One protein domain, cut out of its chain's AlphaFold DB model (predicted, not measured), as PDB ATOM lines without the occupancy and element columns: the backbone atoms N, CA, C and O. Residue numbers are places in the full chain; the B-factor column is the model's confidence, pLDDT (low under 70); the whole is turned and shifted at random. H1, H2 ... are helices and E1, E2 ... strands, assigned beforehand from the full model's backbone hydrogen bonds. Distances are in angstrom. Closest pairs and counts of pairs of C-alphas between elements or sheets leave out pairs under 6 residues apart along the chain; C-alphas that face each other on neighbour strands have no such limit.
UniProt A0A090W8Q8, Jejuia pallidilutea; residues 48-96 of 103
ATOM      1  N   LEU A  48      47.406  -8.244  37.983       75.69
ATOM      2  CA  LEU A  48      48.510  -7.710  38.782       75.69
ATOM      3  C   LEU A  48      49.843  -8.169  38.187       75.69
ATOM      4  O   LEU A  48      50.090  -9.368  38.089       75.69
ATOM      5  N   ASP A  49      50.693  -7.212  37.824       77.94
ATOM      6  CA  ASP A  49      52.043  -7.449  37.310       77.94
ATOM      7  C   ASP A  49      52.985  -6.350  37.834       77.94
ATOM      8  O   ASP A  49      52.807  -5.171  37.516       77.94
ATOM      9  N   SER A  50      54.005  -6.738  38.612       69.88
ATOM     10  CA  SER A  50      55.018  -5.834  39.200       69.88
ATOM     11  C   SER A  50      55.781  -5.021  38.172       69.88
ATOM     12  O   SER A  50      56.392  -4.002  38.501       69.88
ATOM     13  N   LEU A  51      55.808  -5.496  36.935       79.31
ATOM     14  CA  LEU A  51      56.561  -4.879  35.863       79.31
ATOM     15  C   LEU A  51      55.659  -4.040  34.952       79.31
ATOM     16  O   LEU A  51      56.177  -3.355  34.069       79.31
ATOM     17  N   ALA A  52      54.334  -4.062  35.159       87.00
ATOM     18  CA  ALA A  52      53.388  -3.557  34.173       87.00
ATOM     19  C   ALA A  52      52.104  -2.938  34.774       87.00
ATOM     20  O   ALA A  52      50.984  -3.338  34.452       87.00
ATOM     21  N   PHE A  53      52.261  -1.885  35.577       91.94
ATOM     22  CA  PHE A  53      51.169  -1.069  36.121       91.94
ATOM     23  C   PHE A  53      50.509  -0.187  35.054       91.94
ATOM     24  O   PHE A  53      51.220   0.396  34.234       91.94
ATOM     25  N   PRO A  54      49.176  -0.012  35.063       93.69
ATOM     26  CA  PRO A  54      48.485   0.835  34.096       93.69
ATOM     27  C   PRO A  54      48.749   2.326  34.364       93.69
ATOM     28  O   PRO A  54      48.493   2.818  35.460       93.69
ATOM     29  N   ARG A  55      49.208   3.062  33.343       94.25
ATOM     30  CA  ARG A  55      49.485   4.510  33.419       94.25
ATOM     31  C   ARG A  55      48.492   5.363  32.636       94.25
ATOM     32  O   ARG A  55      48.090   6.424  33.100       94.25
ATOM     33  N   SER A  56      48.141   4.949  31.421       94.50
ATOM     34  CA  SER A  56      47.240   5.710  30.544       94.50
ATOM     35  C   SER A  56      46.613   4.816  29.478       94.50
ATOM     36  O   SER A  56      47.077   3.702  29.249       94.50
ATOM     37  N   VAL A  57      45.590   5.324  28.789       94.31
ATOM     38  CA  VAL A  57      44.950   4.648  27.651       94.31
ATOM     39  C   VAL A  57      45.196   5.444  26.375       94.31
ATOM     40  O   VAL A  57      45.026   6.662  26.356       94.31
ATOM     41  N   THR A  58      45.565   4.753  25.306       96.19
ATOM     42  CA  THR A  58      45.568   5.300  23.948       96.19
ATOM     43  C   THR A  58      44.174   5.122  23.354       96.19
ATOM     44  O   THR A  58      43.738   3.996  23.123       96.19
ATOM     45  N   LEU A  59      43.462   6.220  23.099       94.38
ATOM     46  CA  LEU A  59      42.050   6.174  22.688       94.38
ATOM     47  C   LEU A  59      41.830   5.597  21.284       94.38
ATOM     48  O   LEU A  59      40.790   5.000  21.032       94.38
ATOM     49  N   SER A  60      42.799   5.733  20.375       96.25
ATOM     50  CA  SER A  60      42.653   5.266  18.988       96.25
ATOM     51  C   SER A  60      42.553   3.744  18.862       96.25
ATOM     52  O   SER A  60      41.952   3.249  17.916       96.25
ATOM     53  N   ASN A  61      43.138   3.000  19.801       95.06
ATOM     54  CA  ASN A  61      43.197   1.537  19.764       95.06
ATOM     55  C   ASN A  61      42.873   0.880  21.116       95.06
ATOM     56  O   ASN A  61      43.089  -0.318  21.279       95.06
ATOM     57  N   ASN A  62      42.383   1.655  22.088       91.81
ATOM     58  CA  ASN A  62      42.082   1.217  23.453       91.81
ATOM     59  C   ASN A  62      43.237   0.474  24.153       91.81
ATOM     60  O   ASN A  62      43.009  -0.364  25.028       91.81
ATOM     61  N   THR A  63      44.490   0.773  23.795       93.44
ATOM     62  CA  THR A  63      45.653   0.126  24.419       93.44
ATOM     63  C   THR A  63      46.014   0.787  25.739       93.44
ATOM     64  O   THR A  63      46.033   2.011  25.865       93.44
ATOM     65  N   ILE A  64      46.333  -0.035  26.737       93.06
ATOM     66  CA  ILE A  64      46.769   0.436  28.049       93.06
ATOM     67  C   ILE A  64      48.291   0.532  28.045       93.06
ATOM     68  O   ILE A  64      48.986  -0.476  27.911       93.06
ATOM     69  N   LYS A  65      48.808   1.748  28.224       94.69
ATOM     70  CA  LYS A  65      50.230   1.986  28.460       94.69
ATOM     71  C   LYS A  65      50.575   1.516  29.867       94.69
ATOM     72  O   LYS A  65      49.962   1.975  30.832       94.69
ATOM     73  N   LYS A  66      51.569   0.635  29.966       94.00
ATOM     74  CA  LYS A  66      52.034   0.061  31.229       94.00
ATOM     75  C   LYS A  66      53.418   0.585  31.608       94.00
ATOM     76  O   LYS A  66      54.186   0.970  30.726       94.00
ATOM     77  N   VAL A  67      53.723   0.607  32.900       93.56
ATOM     78  CA  VAL A  67      55.000   1.069  33.463       93.56
ATOM     79  C   VAL A  67      55.459   0.169  34.619       93.56
ATOM     80  O   VAL A  67      54.617  -0.450  35.267       93.56
ATOM     81  N   PRO A  68      56.771   0.070  34.898       91.94
ATOM     82  CA  PRO A  68      57.274  -0.678  36.053       91.94
ATOM     83  C   PRO A  68      56.981   0.053  37.369       91.94
ATOM     84  O   PRO A  68      56.844   1.274  37.360       91.94
ATOM     85  N   SER A  69      57.018  -0.663  38.500       89.75
ATOM     86  CA  SER A  69      56.743  -0.125  39.850       89.75
ATOM     87  C   SER A  69      57.491   1.165  40.217       89.75
ATOM     88  O   SER A  69      56.966   1.982  40.968       89.75
ATOM     89  N   LYS A  70      58.700   1.375  39.679       90.81
ATOM     90  CA  LYS A  70      59.523   2.573  39.928       90.81
ATOM     91  C   LYS A  70      59.002   3.856  39.270       90.81
ATOM     92  O   LYS A  70      59.513   4.934  39.559       90.81
ATOM     93  N   ASP A  71      58.068   3.758  38.324       94.12
ATOM     94  CA  ASP A  71      57.468   4.939  37.709       94.12
ATOM     95  C   ASP A  71      56.601   5.668  38.740       94.12
ATOM     96  O   ASP A  71      55.834   5.035  39.467       94.12
ATOM     97  N   TRP A  72      56.694   6.998  38.780       95.50
ATOM     98  CA  TRP A  72      55.991   7.838  39.755       95.50
ATOM     99  C   TRP A  72      54.461   7.673  39.730       95.50
ATOM    100  O   TRP A  72      53.795   7.999  40.708       95.50
ATOM    101  N   THR A  73      53.895   7.155  38.632       95.50
ATOM    102  CA  THR A  73      52.453   6.903  38.496       95.50
ATOM    103  C   THR A  73      51.998   5.536  39.016       95.50
ATOM    104  O   THR A  73      50.798   5.310  39.169       95.50
ATOM    105  N   SER A  74      52.916   4.619  39.331       92.12
ATOM    106  CA  SER A  74      52.569   3.230  39.681       92.12
ATOM    107  C   SER A  74      51.705   3.128  40.941       92.12
ATOM    108  O   SER A  74      50.837   2.259  41.038       92.12
ATOM    109  N   GLY A  75      51.884   4.058  41.886       91.88
ATOM    110  CA  GLY A  75      51.109   4.111  43.126       91.88
ATOM    111  C   GLY A  75      49.615   4.389  42.923       91.88
ATOM    112  O   GLY A  75      48.807   3.978  43.754       91.88
ATOM    113  N   PHE A  76      49.213   5.019  41.810       93.56
ATOM    114  CA  PHE A  76      47.805   5.348  41.570       93.56
ATOM    115  C   PHE A  76      46.930   4.102  41.456       93.56
ATOM    116  O   PHE A  76      45.818   4.085  41.980       93.56
ATOM    117  N   PHE A  77      47.418   3.048  40.803       91.50
ATOM    118  CA  PHE A  77      46.645   1.820  40.647       91.50
ATOM    119  C   PHE A  77      46.383   1.143  42.002       91.50
ATOM    120  O   PHE A  77      45.236   0.831  42.318       91.50
ATOM    121  N   ALA A  78      47.412   1.012  42.845       90.00
ATOM    122  CA  ALA A  78      47.264   0.488  44.204       90.00
ATOM    123  C   ALA A  78      46.355   1.376  45.075       90.00
ATOM    124  O   ALA A  78      45.508   0.863  45.803       90.00
ATOM    125  N   GLY A  79      46.477   2.702  44.958       92.25
ATOM    126  CA  GLY A  79      45.611   3.651  45.662       92.25
ATOM    127  C   GLY A  79      44.133   3.513  45.284       92.25
ATOM    128  O   GLY A  79      43.277   3.550  46.161       92.25
ATOM    129  N   ASN A  80      43.818   3.277  44.005       92.62
ATOM    130  CA  ASN A  80      42.440   3.021  43.575       92.62
ATOM    131  C   ASN A  80      41.891   1.720  44.172       92.62
ATOM    132  O   ASN A  80      40.740   1.690  44.589       92.62
ATOM    133  N   LEU A  81      42.697   0.657  44.257       91.19
ATOM    134  CA  LEU A  81      42.272  -0.581  44.917       91.19
ATOM    135  C   LEU A  81      41.931  -0.330  46.394       91.19
ATOM    136  O   LEU A  81      40.868  -0.746  46.847       91.19
ATOM    137  N   TRP A  82      42.769   0.419  47.117       92.19
ATOM    138  CA  TRP A  82      42.475   0.808  48.500       92.19
ATOM    139  C   TRP A  82      41.215   1.659  48.627       92.19
ATOM    140  O   TRP A  82      40.386   1.373  49.481       92.19
ATOM    141  N   GLN A  83      41.017   2.633  47.741       92.06
ATOM    142  CA  GLN A  83      39.791   3.427  47.723       92.06
ATOM    143  C   GLN A  83      38.551   2.552  47.492       92.06
ATOM    144  O   GLN A  83      37.532   2.741  48.152       92.06
ATOM    145  N   ILE A  84      38.617   1.568  46.588       90.81
ATOM    146  CA  ILE A  84      37.511   0.622  46.390       90.81
ATOM    147  C   ILE A  84      37.271  -0.172  47.677       90.81
ATOM    148  O   ILE A  84      36.117  -0.331  48.071       90.81
ATOM    149  N   TYR A  85      38.324  -0.626  48.363       91.94
ATOM    150  CA  TYR A  85      38.188  -1.302  49.655       91.94
ATOM    151  C   TYR A  85      37.499  -0.409  50.698       91.94
ATOM    152  O   TYR A  85      36.526  -0.841  51.305       91.94
ATOM    153  N   GLU A  86      37.932   0.841  50.869       92.12
ATOM    154  CA  GLU A  86      37.332   1.777  51.831       92.12
ATOM    155  C   GLU A  86      35.852   2.053  51.540       92.12
ATOM    156  O   GLU A  86      35.049   2.186  52.460       92.12
ATOM    157  N   LEU A  87      35.479   2.113  50.260       88.50
ATOM    158  CA  LEU A  87      34.104   2.389  49.842       88.50
ATOM    159  C   LEU A  87      33.182   1.168  49.906       88.50
ATOM    160  O   LEU A  87      31.975   1.332  50.067       88.50
ATOM    161  N   THR A  88      33.717  -0.041  49.721       88.50
ATOM    162  CA  THR A  88      32.908  -1.269  49.558       88.50
ATOM    163  C   THR A  88      33.047  -2.271  50.699       88.50
ATOM    164  O   THR A  88      32.183  -3.130  50.851       88.50
ATOM    165  N   GLY A  89      34.128  -2.202  51.478       90.44
ATOM    166  CA  GLY A  89      34.493  -3.209  52.474       90.44
ATOM    167  C   GLY A  89      34.919  -4.562  51.885       90.44
ATOM    168  O   GLY A  89      35.008  -5.539  52.622       90.44
ATOM    169  N   ASP A  90      35.167  -4.656  50.573       89.50
ATOM    170  CA  ASP A  90      35.488  -5.921  49.901       89.50
ATOM    171  C   ASP A  90      36.903  -6.421  50.244       89.50
ATOM    172  O   ASP A  90      37.908  -6.022  49.648       89.50
ATOM    173  N   GLU A  91      36.976  -7.343  51.204       89.88
ATOM    174  CA  GLU A  91      38.223  -7.947  51.685       89.88
ATOM    175  C   GLU A  91      39.011  -8.693  50.590       89.88
ATOM    176  O   GLU A  91      40.233  -8.827  50.702       89.88
ATOM    177  N   ALA A  92      38.370  -9.104  49.483       84.56
ATOM    178  CA  ALA A  92      39.059  -9.773  48.376       84.56
ATOM    179  C   ALA A  92      40.120  -8.878  47.710       84.56
ATOM    180  O   ALA A  92      41.048  -9.375  47.066       84.56
ATOM    181  N   ILE A  93      40.009  -7.554  47.868       84.38
ATOM    182  CA  ILE A  93      40.988  -6.588  47.363       84.38
ATOM    183  C   ILE A  93      42.319  -6.703  48.113       84.38
ATOM    184  O   ILE A  93      43.378  -6.591  47.495       84.38
ATOM    185  N   LYS A  94      42.290  -6.989  49.423       80.44
ATOM    186  CA  LYS A  94      43.502  -7.134  50.245       80.44
ATOM    187  C   LYS A  94      44.245  -8.437  49.977       80.44
ATOM    188  O   LYS A  94      45.470  -8.483  50.076       80.44
ATOM    189  N   THR A  95      43.501  -9.500  49.678       70.69
ATOM    190  CA  THR A  95      44.037 -10.855  49.496       70.69
ATOM    191  C   THR A  95      44.423 -11.154  48.052       70.69
ATOM    192  O   THR A  95      44.910 -12.252  47.773       70.69
ATOM    193  N   LYS A  96      44.204 -10.214  47.119       66.62
ATOM    194  CA  LYS A  96      44.554 -10.415  45.713       66.62
ATOM    195  C   LYS A  96      46.059 -10.727  45.612       66.62
ATOM    196  O   LYS A  96      46.852 -10.017  46.236       66.62
TER     197      LYS A  96
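AT A GLANCE: This is residues 48 to 96 of the 103 residues of a protein of Jejuia pallidilutea (UniProt A0A090W8Q8). A two-stranded hairpin, E1 and E2, and one helix, H1, meet near their ends as an open V, and residues 89 to 96 fold back beside the helix. The hairpin's turn, residues 58 to 63, sticks out. The printed part has 49 residues, with two named strands and one named helix in the order E1, E2, H1 along the chain, and is of mixed class, helices and strands, with 26 residues in named elements. The whole is loose, radius of gyration of the C-alphas 12.4 A, spanning 35 by 24 by 16 A.

IN THESE COORDINATES: E1, residues 53 to 58, begins at C-alpha 53 (51.169, -1.069, 36.121) and is 14.8 A long. E2, residues 63 to 67, measures 13.0 A. H1, residues 74 to 88, measures 22.5 A and ends at C-alpha 88 (32.908, -1.269, 49.558).

HOW THE PARTS SIT: E1 and E2 are antiparallel at 145 degrees, with N 55 and O 65 within hydrogen-bond range at 2.8 A. The closest C-alphas of E1 and H1, Phe 53 and Ser 74, are 5.8 A apart. In H1, 10 of 11 O i to N i+4 pairs are within hydrogen-bond range.

THE WHOLE: The farthest C-alphas, Ser 60 and Glu 91, are 35.5 A apart. The printed part has no cut and no long link; pLDDT is under 70 at residues 50 and 96.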